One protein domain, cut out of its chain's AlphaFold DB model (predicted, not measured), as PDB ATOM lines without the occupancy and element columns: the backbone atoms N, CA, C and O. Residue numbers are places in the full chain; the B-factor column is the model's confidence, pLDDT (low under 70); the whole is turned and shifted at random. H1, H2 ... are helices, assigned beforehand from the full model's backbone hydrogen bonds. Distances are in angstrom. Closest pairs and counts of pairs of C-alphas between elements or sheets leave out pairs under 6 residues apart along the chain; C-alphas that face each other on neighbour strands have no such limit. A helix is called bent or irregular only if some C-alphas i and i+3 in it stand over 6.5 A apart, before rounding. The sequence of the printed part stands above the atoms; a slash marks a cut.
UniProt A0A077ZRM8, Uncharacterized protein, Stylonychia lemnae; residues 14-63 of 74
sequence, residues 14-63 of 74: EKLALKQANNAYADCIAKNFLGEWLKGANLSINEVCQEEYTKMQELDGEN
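Overview. This is residues 14 to 63 of the 74 residues of an uncharacterized protein of Stylonychia lemnae (UniProt A0A077ZRM8). One long helix, H1, runs nearly the full length of a slim rod, and the chain then folds back so that the shorter helix H3 runs side by side with it in the opposite direction. The return begins with a loop of residues 39 to 44 at one end of the rod and goes on through the small helix H2, while the first and last printed residues come near each other at the other end. The printed part has 50 residues with three named helices, in the order H1, H2, H3, and no named strand; its class is all helix. The whole is only just loose, close to compact, with a radius of gyration of the C-alphas of 11.9 A and spans of 37 by 14 by 11 A.

Along the chain. H1 holds residues 14 to 38 and measures 34.4 A from its first C-alpha, at (-18.526, -31.430, -45.475), to its last, at (-24.256, 2.436, -44.741). It has a kink of 33 degrees near residue 32 and is irregular, but only just: C-alphas 31 and 34 are 6.7 A apart. A short link of 6 residues leads to H2, residues 45 to 48, which measures 5.2 A. After a tight link of one residue, Cys 49, H3 holds residues 50 to 63 and measures 19.9 A, ending with C-alpha 63 at (-23.708, -30.550, -50.311).

Arrangement. H1 touches H2 with residues 28 to 33 alone, and their closest C-alphas, those of Phe 33 and Ile 45, are 6.2 A apart. H1 touches H3 with 18 pairs of C-alphas within 8 A, the closest being those of Tyr 25 and Glu 52, 4.9 A apart. H1 and H3 run opposite ways at a shallow tilt of 29 degrees. H2 and H3 are close but not clearly touching, with the C-alphas of Asn 46 and Tyr 53 closest at 6.9 A. In H3 every pair of O of residue i and N of residue i+4 is within hydrogen-bond range, and in H1 18 of 21 are. H2 is too short for such a pair, and its one pair of O of residue i and N of residue i+3 is not within range.

Size, cuts and confidence. The two C-alphas farthest apart are those of Glu 14 and Gly 40, at 37.4 A. The C-alphas of the first and last printed residues, Glu 14 and Asn 63, are 7.1 A apart. The printed part has no cut, and neither link is long. The mean pLDDT of the printed part is 93.1, and no printed residue is under 70.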
ATOM      1  N   GLU A  14     -18.182 -32.241 -44.295       79.94
ATOM      2  CA  GLU A  14     -18.526 -31.430 -45.475       79.94
ATOM      3  C   GLU A  14     -19.480 -30.281 -45.101       79.94
ATOM      4  O   GLU A  14     -19.246 -29.116 -45.417       79.94
ATOM      5  N   LYS A  15     -20.504 -30.577 -44.290       83.69
ATOM      6  CA  LYS A  15     -21.441 -29.567 -43.766       83.69
ATOM      7  C   LYS A  15     -20.789 -28.626 -42.755       83.69
ATOM      8  O   LYS A  15     -21.232 -27.489 -42.591       83.69
ATOM      9  N   LEU A  16     -19.752 -29.087 -42.053       89.56
ATOM     10  CA  LEU A  16     -18.951 -28.233 -41.182       89.56
ATOM     11  C   LEU A  16     -18.131 -27.233 -42.004       89.56
ATOM     12  O   LEU A  16     -18.110 -26.057 -41.644       89.56
ATOM     13  N   ALA A  17     -17.519 -27.677 -43.103       89.94
ATOM     14  CA  ALA A  17     -16.793 -26.806 -44.023       89.94
ATOM     15  C   ALA A  17     -17.721 -25.747 -44.637       89.94
ATOM     16  O   ALA A  17     -17.403 -24.559 -44.589       89.94
ATOM     17  N   LEU A  18     -18.917 -26.143 -45.093       91.81
ATOM     18  CA  LEU A  18     -19.930 -25.203 -45.583       91.81
ATOM     19  C   LEU A  18     -20.337 -24.184 -44.509       91.81
ATOM     20  O   LEU A  18     -20.400 -22.984 -44.767       91.81
ATOM     21  N   LYS A  19     -20.559 -24.631 -43.268       91.88
ATOM     22  CA  LYS A  19     -20.863 -23.721 -42.155       91.88
ATOM     23  C   LYS A  19     -19.731 -22.718 -41.903       91.88
ATOM     24  O   LYS A  19     -20.003 -21.554 -41.619       91.88
ATOM     25  N   GLN A  20     -18.477 -23.156 -41.973       95.12
ATOM     26  CA  GLN A  20     -17.322 -22.273 -41.804       95.12
ATOM     27  C   GLN A  20     -17.222 -21.252 -42.942       95.12
ATOM     28  O   GLN A  20     -16.978 -20.081 -42.664       95.12
ATOM     29  N   ALA A  21     -17.472 -21.663 -44.188       94.56
ATOM     30  CA  ALA A  21     -17.516 -20.757 -45.333       94.56
ATOM     31  C   ALA A  21     -18.650 -19.722 -45.211       94.56
ATOM     32  O   ALA A  21     -18.405 -18.533 -45.389       94.56
ATOM     33  N   ASN A  22     -19.848 -20.143 -44.786       95.44
ATOM     34  CA  ASN A  22     -20.966 -19.240 -44.486       95.44
ATOM     35  C   ASN A  22     -20.599 -18.187 -43.431       95.44
ATOM     36  O   ASN A  22     -20.882 -17.003 -43.602       95.44
ATOM     37  N   ASN A  23     -19.956 -18.609 -42.339       97.06
ATOM     38  CA  ASN A  23     -19.517 -17.684 -41.297       97.06
ATOM     39  C   ASN A  23     -18.468 -16.694 -41.826       97.06
ATOM     40  O   ASN A  23     -18.543 -15.515 -41.503       97.06
ATOM     41  N   ALA A  24     -17.518 -17.154 -42.646       96.88
ATOM     42  CA  ALA A  24     -16.507 -16.287 -43.247       96.88
ATOM     43  C   ALA A  24     -17.135 -15.234 -44.174       96.88
ATOM     44  O   ALA A  24     -16.782 -14.059 -44.089       96.88
ATOM     45  N   TYR A  25     -18.116 -15.625 -44.991       96.75
ATOM     46  CA  TYR A  25     -18.853 -14.693 -45.845       96.75
ATOM     47  C   TYR A  25     -19.625 -13.653 -45.021       96.75
ATOM     48  O   TYR A  25     -19.493 -12.453 -45.259       96.75
ATOM     49  N   ALA A  26     -20.357 -14.084 -43.989       96.44
ATOM     50  CA  ALA A  26     -21.065 -13.176 -43.085       96.44
ATOM     51  C   ALA A  26     -20.115 -12.198 -42.367       96.44
ATOM     52  O   ALA A  26     -20.413 -11.006 -42.254       96.44
ATOM     53  N   ASP A  27     -18.950 -12.682 -41.929       97.56
ATOM     54  CA  ASP A  27     -17.916 -11.856 -41.309       97.56
ATOM     55  C   ASP A  27     -17.342 -10.823 -42.284       97.56
ATOM     56  O   ASP A  27     -17.133  -9.672 -41.893       97.56
ATOM     57  N   CYS A  28     -17.098 -11.205 -43.542       96.62
ATOM     58  CA  CYS A  28     -16.647 -10.274 -44.574       96.62
ATOM     59  C   CYS A  28     -17.679  -9.163 -44.794       96.62
ATOM     60  O   CYS A  28     -17.326  -7.981 -44.792       96.62
ATOM     61  N   ILE A  29     -18.965  -9.518 -44.889       96.38
ATOM     62  CA  ILE A  29     -20.045  -8.539 -45.053       96.38
ATOM     63  C   ILE A  29     -20.044  -7.548 -43.891       96.38
ATOM     64  O   ILE A  29     -20.056  -6.336 -44.104       96.38
ATOM     65  N   ALA A  30     -20.011  -8.053 -42.658       96.06
ATOM     66  CA  ALA A  30     -20.072  -7.215 -41.469       96.06
ATOM     67  C   ALA A  30     -18.877  -6.252 -41.365       96.06
ATOM     68  O   ALA A  30     -19.053  -5.104 -40.959       96.06
ATOM     69  N   LYS A  31     -17.671  -6.707 -41.728       95.50
ATOM     70  CA  LYS A  31     -16.429  -5.931 -41.579       95.50
ATOM     71  C   LYS A  31     -16.174  -4.971 -42.738       95.50
ATOM     72  O   LYS A  31     -15.751  -3.845 -42.497       95.50
ATOM     73  N   ASN A  32     -16.422  -5.413 -43.968       94.62
ATOM     74  CA  ASN A  32     -15.923  -4.742 -45.171       94.62
ATOM     75  C   ASN A  32     -17.040  -4.092 -45.993       94.62
ATOM     76  O   ASN A  32     -16.835  -3.029 -46.571       94.62
ATOM     77  N   PHE A  33     -18.225  -4.706 -46.041       95.00
ATOM     78  CA  PHE A  33     -19.337  -4.207 -46.850       95.00
ATOM     79  C   PHE A  33     -20.221  -3.233 -46.068       95.00
ATOM     80  O   PHE A  33     -20.461  -2.110 -46.509       95.00
ATOM     81  N   LEU A  34     -20.701  -3.649 -44.891       94.81
ATOM     82  CA  LEU A  34     -21.813  -2.990 -44.203       94.81
ATOM     83  C   LEU A  34     -21.505  -1.526 -43.862       94.81
ATOM     84  O   LEU A  34     -22.346  -0.658 -44.064       94.81
ATOM     85  N   GLY A  35     -20.296  -1.244 -43.373       95.81
ATOM     86  CA  GLY A  35     -19.895   0.108 -42.987       95.81
ATOM     87  C   GLY A  35     -19.858   1.085 -44.163       95.81
ATOM     88  O   GLY A  35     -20.355   2.202 -44.042       95.81
ATOM     89  N   GLU A  36     -19.305   0.672 -45.301       94.12
ATOM     90  CA  GLU A  36     -19.212   1.520 -46.494       94.12
ATOM     91  C   GLU A  36     -20.567   1.652 -47.194       94.12
ATOM     92  O   GLU A  36     -20.966   2.750 -47.589       94.12
ATOM     93  N   TRP A  37     -21.337   0.565 -47.244       95.56
ATOM     94  CA  TRP A  37     -22.701   0.587 -47.758       95.56
ATOM     95  C   TRP A  37     -23.603   1.537 -46.952       95.56
ATOM     96  O   TRP A  37     -24.317   2.355 -47.530       95.56
ATOM     97  N   LEU A  38     -23.508   1.520 -45.615       95.19
ATOM     98  CA  LEU A  38     -24.256   2.436 -44.741       95.19
ATOM     99  C   LEU A  38     -23.832   3.905 -44.888       95.19
ATOM    100  O   LEU A  38     -24.630   4.797 -44.607       95.19
ATOM    101  N   LYS A  39     -22.607   4.176 -45.352       96.12
ATOM    102  CA  LYS A  39     -22.151   5.531 -45.710       96.12
ATOM    103  C   LYS A  39     -22.665   5.990 -47.081       96.12
ATOM    104  O   LYS A  39     -22.388   7.118 -47.481       96.12
ATOM    105  N   GLY A  40     -23.413   5.144 -47.793       94.44
ATOM    106  CA  GLY A  40     -23.969   5.433 -49.115       94.44
ATOM    107  C   GLY A  40     -22.999   5.171 -50.267       94.44
ATOM    108  O   GLY A  40     -23.232   5.657 -51.373       94.44
ATOM    109  N   ALA A  41     -21.909   4.437 -50.034       93.06
ATOM    110  CA  ALA A  41     -20.994   4.081 -51.104       93.06
ATOM    111  C   ALA A  41     -21.641   3.048 -52.048       93.06
ATOM    112  O   ALA A  41     -22.324   2.115 -51.619       93.06
ATOM    113  N   ASN A  42     -21.443   3.236 -53.356       92.62
ATOM    114  CA  ASN A  42     -21.996   2.362 -54.387       92.62
ATOM    115  C   ASN A  42     -21.036   1.195 -54.646       92.62
ATOM    116  O   ASN A  42     -20.132   1.298 -55.472       92.62
ATOM    117  N   LEU A  43     -21.213   0.122 -53.886       91.94
ATOM    118  CA  LEU A  43     -20.405  -1.094 -53.939       91.94
ATOM    119  C   LEU A  43     -21.307  -2.324 -53.891       91.94
ATOM    120  O   LEU A  43     -22.327  -2.332 -53.197       91.94
ATOM    121  N   SER A  44     -20.928  -3.370 -54.623       92.25
ATOM    122  CA  SER A  44     -21.640  -4.645 -54.618       92.25
ATOM    123  C   SER A  44     -21.054  -5.595 -53.579       92.25
ATOM    124  O   SER A  44     -19.841  -5.778 -53.484       92.25
ATOM    125  N   ILE A  45     -21.921  -6.274 -52.828       90.06
ATOM    126  CA  ILE A  45     -21.514  -7.262 -51.817       90.06
ATOM    127  C   ILE A  45     -20.700  -8.411 -52.425       90.06
ATOM    128  O   ILE A  45     -19.776  -8.923 -51.798       90.06
ATOM    129  N   ASN A  46     -21.008  -8.759 -53.677       87.44
ATOM    130  CA  ASN A  46     -20.337  -9.819 -54.422       87.44
ATOM    131  C   ASN A  46     -18.960  -9.395 -54.930       87.44
ATOM    132  O   ASN A  46     -18.157 -10.265 -55.227       87.44
ATOM    133  N   GLU A  47     -18.688  -8.094 -55.042       89.75
ATOM    134  CA  GLU A  47     -17.365  -7.576 -55.409       89.75
ATOM    135  C   GLU A  47     -16.468  -7.467 -54.171       89.75
ATOM    136  O   GLU A  47     -15.279  -7.754 -54.239       89.75
ATOM    137  N   VAL A  48     -17.042  -7.094 -53.020       93.12
ATOM    138  CA  VAL A  48     -16.297  -6.923 -51.760       93.12
ATOM    139  C   VAL A  48     -15.939  -8.259 -51.105       93.12
ATOM    140  O   VAL A  48     -14.864  -8.383 -50.530       93.12
ATOM    141  N   CYS A  49     -16.831  -9.248 -51.186       95.88
ATOM    142  CA  CYS A  49     -16.686 -10.552 -50.529       95.88
ATOM    143  C   CYS A  49     -16.735 -11.707 -51.542       95.88
ATOM    144  O   CYS A  49     -17.352 -12.746 -51.287       95.88
ATOM    145  N   GLN A  50     -16.161 -11.497 -52.735       95.25
ATOM    146  CA  GLN A  50     -16.244 -12.438 -53.858       95.25
ATOM    147  C   GLN A  50     -15.644 -13.806 -53.523       95.25
ATOM    148  O   GLN A  50     -16.203 -14.840 -53.896       95.25
ATOM    149  N   GLU A  51     -14.500 -13.818 -52.841       94.38
ATOM    150  CA  GLU A  51     -13.770 -15.044 -52.525       94.38
ATOM    151  C   GLU A  51     -14.565 -15.918 -51.550       94.38
ATOM    152  O   GLU A  51     -14.778 -17.107 -51.801       94.38
ATOM    153  N   GLU A  52     -15.078 -15.328 -50.468       95.50
ATOM    154  CA  GLU A  52     -15.897 -16.031 -49.484       95.50
ATOM    155  C   GLU A  52     -17.228 -16.484 -50.081       95.50
ATOM    156  O   GLU A  52     -17.668 -17.602 -49.808       95.50
ATOM    157  N   TYR A  53     -17.844 -15.656 -50.932       94.00
ATOM    158  CA  TYR A  53     -19.068 -16.013 -51.644       94.00
ATOM    159  C   TYR A  53     -18.861 -17.212 -52.573       94.00
ATOM    160  O   TYR A  53     -19.644 -18.160 -52.539       94.00
ATOM    161  N   THR A  54     -17.791 -17.199 -53.372       94.94
ATOM    162  CA  THR A  54     -17.478 -18.279 -54.322       94.94
ATOM    163  C   THR A  54     -17.244 -19.588 -53.579       94.94
ATOM    164  O   THR A  54     -17.890 -20.590 -53.873       94.94
ATOM    165  N   LYS A  55     -16.414 -19.557 -52.534       94.44
ATOM    166  CA  LYS A  55     -16.119 -20.737 -51.715       94.44
ATOM    167  C   LYS A  55     -17.361 -21.300 -51.022       94.44
ATOM    168  O   LYS A  55     -17.510 -22.511 -50.878       94.44
ATOM    169  N   MET A  56     -18.252 -20.424 -50.566       94.25
ATOM    170  CA  MET A  56     -19.531 -20.819 -49.987       94.25
ATOM    171  C   MET A  56     -20.432 -21.493 -51.030       94.25
ATOM    172  O   MET A  56     -20.992 -22.543 -50.734       94.25
ATOM    173  N   GLN A  57     -20.550 -20.925 -52.235       92.94
ATOM    174  CA  GLN A  57     -21.370 -21.470 -53.325       92.94
ATOM    175  C   GLN A  57     -20.863 -22.828 -53.827       92.94
ATOM    176  O   GLN A  57     -21.668 -23.724 -54.062       92.94
ATOM    177  N   GLU A  58     -19.545 -23.002 -53.945       92.56
ATOM    178  CA  GLU A  58     -18.933 -24.286 -54.309       92.56
ATOM    179  C   GLU A  58     -19.319 -25.381 -53.306       92.56
ATOM    180  O   GLU A  58     -19.869 -26.415 -53.683       92.56
ATOM    181  N   LEU A  59     -19.126 -25.112 -52.010       91.56
ATOM    182  CA  LEU A  59     -19.471 -26.058 -50.948       91.56
ATOM    183  C   LEU A  59     -20.984 -26.296 -50.843       91.56
ATOM    184  O   LEU A  59     -21.404 -27.400 -50.491       91.56
ATOM    185  N   ASP A  60     -21.813 -25.288 -51.120       90.44
ATOM    186  CA  ASP A  60     -23.270 -25.429 -51.110       90.44
ATOM    187  C   ASP A  60     -23.733 -26.356 -52.237       90.44
ATOM    188  O   ASP A  60     -24.464 -27.308 -51.974       90.44
ATOM    189  N   GLY A  61     -23.215 -26.166 -53.455       87.94
ATOM    190  CA  GLY A  61     -23.518 -27.018 -54.607       87.94
ATOM    191  C   GLY A  61     -23.071 -28.473 -54.432       87.94
ATOM    192  O   GLY A  61     -23.781 -29.388 -54.849       87.94
ATOM    193  N   GLU A  62     -21.935 -28.706 -53.767       87.94
ATOM    194  CA  GLU A  62     -21.470 -30.055 -53.414       87.94
ATOM    195  C   GLU A  62     -22.386 -30.747 -52.388       87.94
ATOM    196  O   GLU A  62     -22.638 -31.950 -52.482       87.94
ATOM    197  N   ASN A  63     -22.896 -30.000 -51.403       85.12
ATOM    198  CA  ASN A  63     -23.708 -30.550 -50.311       85.12
ATOM    199  C   ASN A  63     -25.208 -30.631 -50.643       85.12
ATOM    200  O   ASN A  63     -25.924 -31.455 -50.059       85.12
TER     201      ASN A  63